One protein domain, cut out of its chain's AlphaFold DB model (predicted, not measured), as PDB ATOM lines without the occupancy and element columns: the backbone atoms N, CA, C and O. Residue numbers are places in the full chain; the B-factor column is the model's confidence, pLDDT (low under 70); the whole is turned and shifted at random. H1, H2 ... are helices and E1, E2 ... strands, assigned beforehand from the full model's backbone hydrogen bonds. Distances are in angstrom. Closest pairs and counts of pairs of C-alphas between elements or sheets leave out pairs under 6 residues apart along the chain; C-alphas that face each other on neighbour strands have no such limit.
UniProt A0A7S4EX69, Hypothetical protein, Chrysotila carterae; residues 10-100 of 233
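What this domain is: This is residues 10 to 100 of the 233 residues of the protein "Hypothetical protein" of Chrysotila carterae (UniProt A0A7S4EX69). A ribbon of two parallel strands, E1 and E2, has the short helix H1 packed on it; at one end of the domain H2 makes a hairpin with H3 and crosses H4. Residues 25 to 51 form a wide loop between H1 and H2, reaching away from H3 as far as Leu 40. The printed part has 91 residues, with four named helices and two named strands in the order E1, H1, H2, H3, H4, E2; of the 46 residues in named elements helices hold 37 and strands 9, and the class is mostly helix. The whole is compact, with a radius of gyration of the C-alphas of 12.8 A and spans of 37 by 30 by 21 A.

How they stand to each other: Look first at E1, residues 10 to 13, and E2, residues 94 to 98: these parallel neighbours stand at 26 degrees, with N 11 and O 95 2.8 A apart, within hydrogen-bond range. H1, residues 18 to 24, comes closest to E2 at the C-alphas of His 20 and Ser 96, 5.4 A. H4, residues 84 to 91, only just touches H1, with 3 pairs of C-alphas within 8 A, the closest Phe 23 and Ala 91 at 6.6 A; they are about perpendicular, 77 degrees. H2, residues 52 to 59, touches H4, closest at the C-alphas of Ala 59 and Val 86, 5.4 A, about perpendicular at 75 degrees. H3, residues 64 to 77, makes a helical hairpin with H2, touching it with residues 64 to 67 alone, closest at the C-alphas of Tyr 57 and Val 67, 6.2 A; they run opposite ways at a tilt of 36 degrees, only just steep. The helix packing is mostly crossed. E1, the four helices and E2 form a strand-helix-strand unit, two parallel neighbour strands with helices between. In H1, H2, H3 and H4 every O i to N i+4 pair is within hydrogen-bond range.

Where its parts are: Find C-alpha 10 at (131.732, 119.671, 180.324), where E1 begins. H3 runs 19.9 A from C-alpha 64 at (151.968, 133.993, 178.289). E2 runs 13.5 A to C-alpha 98 at (124.814, 125.286, 174.421).

The domain as a whole: The C-alphas farthest apart, of Leu 40 and Glu 65, are 37.5 A apart. The printed part has no cut, and the link from H1 to H2 is long. Residues 25 to 28 are under 70 in pLDDT.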
ATOM      1  N   VAL A  10     132.822 119.192 181.176       91.44
ATOM      2  CA  VAL A  10     131.732 119.671 180.324       91.44
ATOM      3  C   VAL A  10     131.538 121.160 180.579       91.44
ATOM      4  O   VAL A  10     131.186 121.564 181.685       91.44
ATOM      5  N   ALA A  11     131.736 121.979 179.550       92.62
ATOM      6  CA  ALA A  11     131.373 123.387 179.564       92.62
ATOM      7  C   ALA A  11     129.919 123.543 179.091       92.62
ATOM      8  O   ALA A  11     129.637 123.537 177.891       92.62
ATOM      9  N   ALA A  12     128.995 123.657 180.042       95.12
ATOM     10  CA  ALA A  12     127.596 123.963 179.766       95.12
ATOM     11  C   ALA A  12     127.400 125.484 179.703       95.12
ATOM     12  O   ALA A  12     127.762 126.194 180.642       95.12
ATOM     13  N   THR A  13     126.840 125.988 178.606       94.81
ATOM     14  CA  THR A  13     126.505 127.411 178.448       94.81
ATOM     15  C   THR A  13     125.022 127.573 178.165       94.81
ATOM     16  O   THR A  13     124.413 126.701 177.546       94.81
ATOM     17  N   ASN A  14     124.451 128.713 178.546       95.56
ATOM     18  CA  ASN A  14     123.122 129.108 178.088       95.56
ATOM     19  C   ASN A  14     123.197 129.661 176.647       95.56
ATOM     20  O   ASN A  14     124.146 129.365 175.913       95.56
ATOM     21  N   ALA A  15     122.230 130.482 176.224       92.19
ATOM     22  CA  ALA A  15     122.236 131.117 174.903       92.19
ATOM     23  C   ALA A  15     123.534 131.902 174.587       92.19
ATOM     24  O   ALA A  15     123.942 131.955 173.422       92.19
ATOM     25  N   ASN A  16     124.218 132.430 175.608       91.31
ATOM     26  CA  ASN A  16     125.507 133.122 175.532       91.31
ATOM     27  C   ASN A  16     126.665 132.115 175.404       91.31
ATOM     28  O   ASN A  16     127.431 131.844 176.328       91.31
ATOM     29  N   GLY A  17     126.771 131.508 174.223       86.56
ATOM     30  CA  GLY A  17     127.611 130.336 173.970       86.56
ATOM     31  C   GLY A  17     129.073 130.587 173.596       86.56
ATOM     32  O   GLY A  17     129.621 129.754 172.885       86.56
ATOM     33  N   THR A  18     129.734 131.669 174.026       86.94
ATOM     34  CA  THR A  18     131.126 131.967 173.601       86.94
ATOM     35  C   THR A  18     132.097 130.818 173.886       86.94
ATOM     36  O   THR A  18     132.917 130.481 173.036       86.94
ATOM     37  N   LEU A  19     131.977 130.157 175.046       87.88
ATOM     38  CA  LEU A  19     132.783 128.968 175.348       87.88
ATOM     39  C   LEU A  19     132.434 127.796 174.434       87.88
ATOM     40  O   LEU A  19     133.332 127.109 173.958       87.88
ATOM     41  N   HIS A  20     131.148 127.578 174.156       89.44
ATOM     42  CA  HIS A  20     130.746 126.544 173.212       89.44
ATOM     43  C   HIS A  20     131.354 126.812 171.831       89.44
ATOM     44  O   HIS A  20     131.981 125.922 171.271       89.44
ATOM     45  N   THR A  21     131.307 128.053 171.338       86.31
ATOM     46  CA  THR A  21     131.956 128.444 170.079       86.31
ATOM     47  C   THR A  21     133.469 128.221 170.118       86.31
ATOM     48  O   THR A  21     134.010 127.668 169.166       86.31
ATOM     49  N   LEU A  22     134.160 128.569 171.213       85.12
ATOM     50  CA  LEU A  22     135.601 128.313 171.365       85.12
ATOM     51  C   LEU A  22     135.941 126.826 171.180       85.12
ATOM     52  O   LEU A  22     136.915 126.497 170.503       85.12
ATOM     53  N   PHE A  23     135.150 125.938 171.787       83.62
ATOM     54  CA  PHE A  23     135.410 124.496 171.771       83.62
ATOM     55  C   PHE A  23     134.855 123.783 170.534       83.62
ATOM     56  O   PHE A  23     135.356 122.719 170.178       83.62
ATOM     57  N   SER A  24     133.827 124.337 169.892       78.38
ATOM     58  CA  SER A  24     133.145 123.717 168.751       78.38
ATOM     59  C   SER A  24     133.589 124.259 167.395       78.38
ATOM     60  O   SER A  24     133.354 123.596 166.387       78.38
ATOM     61  N   ALA A  25     134.208 125.441 167.327       63.62
ATOM     62  CA  ALA A  25     134.578 126.037 166.049       63.62
ATOM     63  C   ALA A  25     135.719 125.271 165.356       63.62
ATOM     64  O   ALA A  25     136.774 125.016 165.943       63.62
ATOM     65  N   ALA A  26     135.521 124.990 164.068       60.84
ATOM     66  CA  ALA A  26     136.577 124.683 163.110       60.84
ATOM     67  C   ALA A  26     137.262 125.997 162.716       60.84
ATOM     68  O   ALA A  26     136.554 126.874 162.242       60.84
ATOM     69  N   SER A  27     138.572 126.132 162.976       60.53
ATOM     70  CA  SER A  27     139.566 127.169 162.583       60.53
ATOM     71  C   SER A  27     139.145 128.642 162.359       60.53
ATOM     72  O   SER A  27     139.965 129.448 161.930       60.53
ATOM     73  N   ALA A  28     137.914 129.034 162.674       63.81
ATOM     74  CA  ALA A  28     137.354 130.352 162.441       63.81
ATOM     75  C   ALA A  28     137.670 131.286 163.617       63.81
ATOM     76  O   ALA A  28     137.824 130.813 164.754       63.81
ATOM     77  N   PRO A  29     137.732 132.607 163.370       74.12
ATOM     78  CA  PRO A  29     137.900 133.591 164.427       74.12
ATOM     79  C   PRO A  29     136.777 133.480 165.457       74.12
ATOM     80  O   PRO A  29     135.592 133.485 165.114       74.12
ATOM     81  N   LEU A  30     137.147 133.405 166.732       79.38
ATOM     82  CA  LEU A  30     136.196 133.499 167.826       79.38
ATOM     83  C   LEU A  30     135.840 134.970 168.027       79.38
ATOM     84  O   LEU A  30     136.573 135.701 168.690       79.38
ATOM     85  N   ALA A  31     134.716 135.389 167.454       78.75
ATOM     86  CA  ALA A  31     134.089 136.661 167.779       78.75
ATOM     87  C   ALA A  31     133.203 136.483 169.017       78.75
ATOM     88  O   ALA A  31     132.369 135.573 169.062       78.75
ATOM     89  N   ALA A  32     133.373 137.342 170.021       71.56
ATOM     90  CA  ALA A  32     132.445 137.384 171.144       71.56
ATOM     91  C   ALA A  32     131.379 138.452 170.891       71.56
ATOM     92  O   ALA A  32     131.666 139.518 170.351       71.56
ATOM     93  N   ALA A  33     130.145 138.175 171.312       74.38
ATOM     94  CA  ALA A  33     129.099 139.187 171.308       74.38
ATOM     95  C   ALA A  33     129.488 140.357 172.227       74.38
ATOM     96  O   ALA A  33     130.127 140.165 173.259       74.38
ATOM     97  N   THR A  34     129.084 141.572 171.872       73.25
ATOM     98  CA  THR A  34     129.262 142.757 172.726       73.25
ATOM     99  C   THR A  34     128.166 142.882 173.783       73.25
ATOM    100  O   THR A  34     128.384 143.509 174.815       73.25
ATOM    101  N   THR A  35     127.013 142.249 173.549       84.56
ATOM    102  CA  THR A  35     125.836 142.311 174.420       84.56
ATOM    103  C   THR A  35     125.358 140.906 174.758       84.56
ATOM    104  O   THR A  35     125.198 140.068 173.867       84.56
ATOM    105  N   ALA A  36     125.121 140.654 176.046       89.56
ATOM    106  CA  ALA A  36     124.588 139.383 176.510       89.56
ATOM    107  C   ALA A  36     123.089 139.308 176.213       89.56
ATOM    108  O   ALA A  36     122.356 140.280 176.393       89.56
ATOM    109  N   THR A  37     122.636 138.145 175.759       92.44
ATOM    110  CA  THR A  37     121.207 137.849 175.650       92.44
ATOM    111  C   THR A  37     120.696 137.474 177.039       92.44
ATOM    112  O   THR A  37     121.266 136.550 177.618       92.44
ATOM    113  N   PRO A  38     119.659 138.140 177.572       96.31
ATOM    114  CA  PRO A  38     119.050 137.739 178.834       96.31
ATOM    115  C   PRO A  38     118.484 136.319 178.746       96.31
ATOM    116  O   PRO A  38     117.813 135.989 177.765       96.31
ATOM    117  N   THR A  39     118.734 135.497 179.763       96.56
ATOM    118  CA  THR A  39     118.220 134.118 179.843       96.56
ATOM    119  C   THR A  39     117.586 133.811 181.201       96.56
ATOM    120  O   THR A  39     117.621 134.625 182.127       96.56
ATOM    121  N   LEU A  40     117.055 132.593 181.363       96.06
ATOM    122  CA  LEU A  40     116.593 132.079 182.664       96.06
ATOM    123  C   LEU A  40     117.730 131.871 183.683       96.06
ATOM    124  O   LEU A  40     117.471 131.635 184.861       96.06
ATOM    125  N   SER A  41     118.983 131.946 183.234       95.62
ATOM    126  CA  SER A  41     120.196 131.715 184.024       95.62
ATOM    127  C   SER A  41     121.081 132.970 184.020       95.62
ATOM    128  O   SER A  41     122.163 132.958 183.430       95.62
ATOM    129  N   PRO A  42     120.646 134.078 184.652       95.56
ATOM    130  CA  PRO A  42     121.265 135.394 184.483       95.56
ATOM    131  C   PRO A  42     122.733 135.446 184.919       95.56
ATOM    132  O   PRO A  42     123.517 136.221 184.380       95.56
ATOM    133  N   SER A  43     123.160 134.591 185.857       93.94
ATOM    134  CA  SER A  43     124.570 134.519 186.266       93.94
ATOM    135  C   SER A  43     125.488 133.913 185.195       93.94
ATOM    136  O   SER A  43     126.708 134.030 185.301       93.94
ATOM    137  N   MET A  44     124.920 133.275 184.168       94.12
ATOM    138  CA  MET A  44     125.636 132.719 183.018       94.12
ATOM    139  C   MET A  44     125.572 133.626 181.778       94.12
ATOM    140  O   MET A  44     126.181 133.283 180.763       94.12
ATOM    141  N   ASP A  45     124.898 134.783 181.847       94.12
ATOM    142  CA  ASP A  45     124.763 135.746 180.744       94.12
ATOM    143  C   ASP A  45     126.062 136.543 180.527       94.12
ATOM    144  O   ASP A  45     126.146 137.754 180.726       94.12
ATOM    145  N   ILE A  46     127.118 135.824 180.142       90.44
ATOM    146  CA  ILE A  46     128.485 136.325 180.008       90.44
ATOM    147  C   ILE A  46     128.933 136.184 178.556       90.44
ATOM    148  O   ILE A  46     129.077 135.079 178.033       90.44
ATOM    149  N   CYS A  47     129.249 137.308 177.917       85.88
ATOM    150  CA  CYS A  47     129.798 137.302 176.563       85.88
ATOM    151  C   CYS A  47     131.263 136.865 176.513       85.88
ATOM    152  O   CYS A  47     131.654 136.119 175.620       85.88
ATOM    153  N   VAL A  48     132.083 137.332 177.458       86.19
ATOM    154  CA  VAL A  48     133.529 137.068 177.481       86.19
ATOM    155  C   VAL A  48     133.935 136.602 178.876       86.19
ATOM    156  O   VAL A  48     134.192 137.424 179.758       86.19
ATOM    157  N   PRO A  49     134.002 135.285 179.121       87.12
ATOM    158  CA  PRO A  49     134.410 134.783 180.424       87.12
ATOM    159  C   PRO A  49     135.897 135.060 180.643       87.12
ATOM    160  O   PRO A  49     136.744 134.473 179.975       87.12
ATOM    161  N   TYR A  50     136.248 135.914 181.606       86.94
ATOM    162  CA  TYR A  50     137.652 136.296 181.831       86.94
ATOM    163  C   TYR A  50     138.560 135.090 182.155       86.94
ATOM    164  O   TYR A  50     139.743 135.077 181.817       86.94
ATOM    165  N   ASN A  51     138.004 134.043 182.775       91.00
ATOM    166  CA  ASN A  51     138.727 132.809 183.090       91.00
ATOM    167  C   ASN A  51     139.070 131.965 181.854       91.00
ATOM    168  O   ASN A  51     139.937 131.094 181.943       91.00
ATOM    169  N   MET A  52     138.465 132.242 180.693       90.50
ATOM    170  CA  MET A  52     138.822 131.608 179.421       90.50
ATOM    171  C   MET A  52     140.314 131.781 179.112       90.50
ATOM    172  O   MET A  52     140.962 130.840 178.665       90.50
ATOM    173  N   TRP A  53     140.893 132.942 179.437       92.56
ATOM    174  CA  TRP A  53     142.315 133.211 179.217       92.56
ATOM    175  C   TRP A  53     143.232 132.280 180.019       92.56
ATOM    176  O   TRP A  53     144.291 131.897 179.529       92.56
ATOM    177  N   ARG A  54     142.818 131.855 181.222       92.38
ATOM    178  CA  ARG A  54     143.572 130.875 182.024       92.38
ATOM    179  C   ARG A  54     143.521 129.486 181.406       92.38
ATOM    180  O   ARG A  54     144.530 128.792 181.376       92.38
ATOM    181  N   LEU A  55     142.362 129.096 180.882       90.50
ATOM    182  CA  LEU A  55     142.230 127.825 180.180       90.50
ATOM    183  C   LEU A  55     143.100 127.804 178.913       90.50
ATOM    184  O   LEU A  55     143.818 126.835 178.675       90.50
ATOM    185  N   LEU A  56     143.090 128.900 178.151       91.81
ATOM    186  CA  LEU A  56     143.942 129.081 176.977       91.81
ATOM    187  C   LEU A  56     145.432 129.065 177.328       91.81
ATOM    188  O   LEU A  56     146.207 128.442 176.613       91.81
ATOM    189  N   TYR A  57     145.830 129.684 178.439       94.38
ATOM    190  CA  TYR A  57     147.208 129.645 178.936       94.38
ATOM    191  C   TYR A  57     147.691 128.211 179.180       94.38
ATOM    192  O   TYR A  57     148.746 127.822 178.679       94.38
ATOM    193  N   VAL A  58     146.895 127.410 179.898       91.81
ATOM    194  CA  VAL A  58     147.225 126.006 180.188       91.81
ATOM    195  C   VAL A  58     147.282 125.188 178.894       91.81
ATOM    196  O   VAL A  58     148.252 124.470 178.657       91.81
ATOM    197  N   ALA A  59     146.300 125.351 178.001       90.69
ATOM    198  CA  ALA A  59     146.275 124.648 176.717       90.69
ATOM    199  C   ALA A  59     147.430 125.048 175.781       90.69
ATOM    200  O   ALA A  59     147.939 124.215 175.034       90.69
ATOM    201  N   ALA A  60     147.899 126.293 175.874       92.88
ATOM    202  CA  ALA A  60     149.066 126.816 175.168       92.88
ATOM    203  C   ALA A  60     150.400 126.467 175.839       92.88
ATOM    204  O   ALA A  60     151.400 127.144 175.593       92.88
ATOM    205  N   ARG A  61     150.424 125.435 176.697       92.19
ATOM    206  CA  ARG A  61     151.614 124.987 177.435       92.19
ATOM    207  C   ARG A  61     152.255 126.117 178.239       92.19
ATOM    208  O   ARG A  61     153.471 126.278 178.236       92.19
ATOM    209  N   ASN A  62     151.425 126.900 178.925       92.56
ATOM    210  CA  ASN A  62     151.842 128.010 179.780       92.56
ATOM    211  C   ASN A  62     152.516 129.175 179.018       92.56
ATOM    212  O   ASN A  62     153.314 129.926 179.585       92.56
ATOM    213  N   SER A  63     152.182 129.366 177.734       95.94
ATOM    214  CA  SER A  63     152.692 130.487 176.933       95.94
ATOM    215  C   SER A  63     151.927 131.787 177.207       95.94
ATOM    216  O   SER A  63     150.842 132.034 176.675       95.94
ATOM    217  N   ALA A  64     152.521 132.664 178.018       96.31
ATOM    218  CA  ALA A  64     151.968 133.993 178.289       96.31
ATOM    219  C   ALA A  64     152.007 134.911 177.053       96.31
ATOM    220  O   ALA A  64     151.181 135.810 176.923       96.31
ATOM    221  N   GLU A  65     152.959 134.689 176.145       97.44
ATOM    222  CA  GLU A  65     153.082 135.433 174.889       97.44
ATOM    223  C   GLU A  65     151.856 135.230 173.994       97.44
ATOM    224  O   GLU A  65     151.229 136.206 173.582       97.44
ATOM    225  N   ARG A  66     151.460 133.969 173.768       95.69
ATOM    226  CA  ARG A  66     150.294 133.636 172.938       95.69
ATOM    227  C   ARG A  66     149.012 134.233 173.508       95.69
ATOM    228  O   ARG A  66     148.237 134.820 172.759       95.69
ATOM    229  N   VAL A  67     148.835 134.163 174.831       95.75
ATOM    230  CA  VAL A  67     147.678 134.767 175.512       95.75
ATOM    231  C   VAL A  67     147.646 136.280 175.333       95.75
ATOM    232  O   VAL A  67     146.592 136.812 174.996       95.75
ATOM    233  N   ARG A  68     148.780 136.975 175.495       96.50
ATOM    234  CA  ARG A  68     148.844 138.428 175.272       96.50
ATOM    235  C   ARG A  68     148.493 138.804 173.837       96.50
ATOM    236  O   ARG A  68     147.752 139.761 173.643       96.50
ATOM    237  N   ARG A  69     148.979 138.045 172.850       96.19
ATOM    238  CA  ARG A  69     148.643 138.271 171.438       96.19
ATOM    239  C   ARG A  69     147.140 138.113 171.198       96.19
ATOM    240  O   ARG A  69     146.526 139.028 170.674       96.19
ATOM    241  N   TRP A  70     146.524 137.027 171.669       94.44
ATOM    242  CA  TRP A  70     145.076 136.836 171.518       94.44
ATOM    243  C   TRP A  70     144.248 137.905 172.233       94.44
ATOM    244  O   TRP A  70     143.220 138.331 171.715       94.44
ATOM    245  N   GLN A  71     144.683 138.353 173.414       93.19
ATOM    246  CA  GLN A  71     144.032 139.453 174.127       93.19
ATOM    247  C   GLN A  71     144.147 140.776 173.365       93.19
ATOM    248  O   GLN A  71     143.171 141.521 173.319       93.19
ATOM    249  N   ALA A  72     145.301 141.058 172.752       95.00
ATOM    250  CA  ALA A  72     145.493 142.236 171.910       95.00
ATOM    251  C   ALA A  72     144.620 142.175 170.647       95.00
ATOM    252  O   ALA A  72     143.896 143.129 170.365       95.00
ATOM    253  N   ASP A  73     144.610 141.033 169.950       92.81
ATOM    254  CA  ASP A  73     143.774 140.810 168.766       92.81
ATOM    255  C   ASP A  73     142.291 141.002 169.100       92.81
ATOM    256  O   ASP A  73     141.577 141.717 168.394       92.81
ATOM    257  N   PHE A  74     141.849 140.424 170.220       91.38
ATOM    258  CA  PHE A  74     140.482 140.549 170.703       91.38
ATOM    259  C   PHE A  74     140.130 141.991 171.090       91.38
ATOM    260  O   PHE A  74     139.043 142.455 170.761       91.38
ATOM    261  N   ALA A  75     141.037 142.718 171.747       90.38
ATOM    262  CA  ALA A  75     140.817 144.116 172.115       90.38
ATOM    263  C   ALA A  75     140.713 145.037 170.889       90.38
ATOM    264  O   ALA A  75     139.939 145.992 170.909       90.38
ATOM    265  N   GLN A  76     141.470 144.750 169.827       92.06
ATOM    266  CA  GLN A  76     141.485 145.560 168.611       92.06
ATOM    267  C   GLN A  76     140.330 145.226 167.655       92.06
ATOM    268  O   GLN A  76     139.758 146.133 167.054       92.06
ATOM    269  N   HIS A  77     139.986 143.945 167.503       89.25
ATOM    270  CA  HIS A  77     139.072 143.476 166.451       89.25
ATOM    271  C   HIS A  77     137.772 142.851 166.984       89.25
ATOM    272  O   HIS A  77     136.901 142.497 166.194       89.25
ATOM    273  N   GLY A  78     137.639 142.653 168.300       87.44
ATOM    274  CA  GLY A  78     136.521 141.912 168.904       87.44
ATOM    275  C   GLY A  78     136.552 140.400 168.639       87.44
ATOM    276  O   GLY A  78     135.606 139.687 168.984       87.44
ATOM    277  N   ALA A  79     137.629 139.900 168.026       88.69
ATOM    278  CA  ALA A  79     137.807 138.499 167.677       88.69
ATOM    279  C   ALA A  79     139.282 138.085 167.738       88.69
ATOM    280  O   ALA A  79     140.176 138.905 167.543       88.69
ATOM    281  N   PHE A  80     139.538 136.801 167.979       90.69
ATOM    282  CA  PHE A  80     140.879 136.217 167.906       90.69
ATOM    283  C   PHE A  80     140.813 134.786 167.376       90.69
ATOM    284  O   PHE A  80     139.775 134.128 167.453       90.69
ATOM    285  N   THR A  81     141.933 134.284 166.861       89.88
ATOM    286  CA  THR A  81     142.037 132.902 166.378       89.88
ATOM    287  C   THR A  81     143.093 132.158 167.182       89.88
ATOM    288  O   THR A  81     144.210 132.642 167.358       89.88
ATOM    289  N   ILE A  82     142.735 130.971 167.673       90.62
ATOM    290  CA  ILE A  82     143.684 130.045 168.296       90.62
ATOM    291  C   ILE A  82     144.207 129.067 167.253       90.62
ATOM    292  O   ILE A  82     143.444 128.581 166.411       90.62
ATOM    293  N   GLU A  83     145.498 128.766 167.330       91.00
ATOM    294  CA  GLU A  83     146.109 127.759 166.475       91.00
ATOM    295  C   GLU A  83     145.611 126.349 166.813       91.00
ATOM    296  O   GLU A  83     145.111 126.064 167.911       91.00
ATOM    297  N   ASP A  84     145.755 125.450 165.842       88.81
ATOM    298  CA  ASP A  84     145.205 124.104 165.927       88.81
ATOM    299  C   ASP A  84     145.827 123.287 167.061       88.81
ATOM    300  O   ASP A  84     145.124 122.501 167.688       88.81
ATOM    301  N   ASP A  85     147.102 123.478 167.396       90.75
ATOM    302  CA  ASP A  85     147.745 122.762 168.506       90.75
ATOM    303  C   ASP A  85     147.020 122.997 169.847       90.75
ATOM    304  O   ASP A  85     146.762 122.047 170.593       90.75
ATOM    305  N   VAL A  86     146.616 124.241 170.115       90.75
ATOM    306  CA  VAL A  86     145.863 124.637 171.315       90.75
ATOM    307  C   VAL A  86     144.433 124.133 171.249       90.75
ATOM    308  O   VAL A  86     143.916 123.623 172.243       90.75
ATOM    309  N   ARG A  87     143.799 124.206 170.077       87.50
ATOM    310  CA  ARG A  87     142.446 123.677 169.868       87.50
ATOM    311  C   ARG A  87     142.382 122.177 170.149       87.50
ATOM    312  O   ARG A  87     141.535 121.730 170.922       87.50
ATOM    313  N   HIS A  88     143.314 121.409 169.589       86.81
ATOM    314  CA  HIS A  88     143.421 119.973 169.831       86.81
ATOM    315  C   HIS A  88     143.751 119.669 171.295       86.81
ATOM    316  O   HIS A  88     143.247 118.688 171.840       86.81
ATOM    317  N   ALA A  89     144.574 120.491 171.954       87.69
ATOM    318  CA  ALA A  89     144.833 120.346 173.382       87.69
ATOM    319  C   ALA A  89     143.562 120.564 174.220       87.69
ATOM    320  O   ALA A  89     143.307 119.782 175.130       87.69
ATOM    321  N   LEU A  90     142.731 121.559 173.899       86.94
ATOM    322  CA  LEU A  90     141.463 121.809 174.599       86.94
ATOM    323  C   LEU A  90     140.438 120.696 174.377       86.94
ATOM    324  O   LEU A  90     139.849 120.208 175.343       86.94
ATOM    325  N   ALA A  91     140.266 120.261 173.126       84.06
ATOM    326  CA  ALA A  91     139.297 119.231 172.743       84.06
ATOM    327  C   ALA A  91     139.557 117.875 173.424       84.06
ATOM    328  O   ALA A  91     138.652 117.056 173.553       84.06
ATOM    329  N   LYS A  92     140.787 117.639 173.898       82.31
ATOM    330  CA  LYS A  92     141.144 116.451 174.684       82.31
ATOM    331  C   LYS A  92     140.515 116.423 176.077       82.31
ATOM    332  O   LYS A  92     140.376 115.348 176.650       82.31
ATOM    333  N   PHE A  93     140.178 117.575 176.647       79.31
ATOM    334  CA  PHE A  93     139.818 117.668 178.066       79.31
ATOM    335  C   PHE A  93     138.446 118.280 178.313       79.31
ATOM    336  O   PHE A  93     137.837 117.999 179.348       79.31
ATOM    337  N   VAL A  94     137.977 119.117 177.389       86.81
ATOM    338  CA  VAL A  94     136.727 119.855 177.526       86.81
ATOM    339  C   VAL A  94     135.836 119.559 176.331       86.81
ATOM    340  O   VAL A  94     136.204 119.814 175.187       86.81
ATOM    341  N   THR A  95     134.638 119.063 176.617       89.75
ATOM    342  CA  THR A  95     133.513 119.090 175.679       89.75
ATOM    343  C   THR A  95     132.538 120.184 176.101       89.75
ATOM    344  O   THR A  95     132.618 120.700 177.218       89.75
ATOM    345  N   SER A  96     131.622 120.583 175.228       92.06
ATOM    346  CA  SER A  96     130.711 121.687 175.521       92.06
ATOM    347  C   SER A  96     129.334 121.500 174.910       92.06
ATOM    348  O   SER A  96     129.162 120.809 173.906       92.06
ATOM    349  N   ALA A  97     128.343 122.148 175.514       93.44
ATOM    350  CA  ALA A  97     126.990 122.196 174.984       93.44
ATOM    351  C   ALA A  97     126.332 123.540 175.299       93.44
ATOM    352  O   ALA A  97     126.385 124.020 176.433       93.44
ATOM    353  N   LYS A  98     125.668 124.105 174.288       94.62
ATOM    354  CA  LYS A  98     124.814 125.286 174.421       94.62
ATOM    355  C   LYS A  98     123.363 124.876 174.661       94.62
ATOM    356  O   LYS A  98     122.800 124.160 173.830       94.62
ATOM    357  N   ILE A  99     122.762 125.336 175.750       96.88
ATOM    358  CA  ILE A  99     121.395 125.007 176.169       96.88
ATOM    359  C   ILE A  99     120.510 126.247 176.039       96.88
ATOM    360  O   ILE A  99     120.900 127.346 176.431       96.88
ATOM    361  N   SER A 100     119.336 126.074 175.439       97.12
ATOM    362  CA  SER A 100     118.327 127.133 175.320       97.12
ATOM    363  C   SER A 100     117.406 127.190 176.540       97.12
ATOM    364  O   SER A 100     117.250 126.197 177.242       97.12
TER     365      SER A 100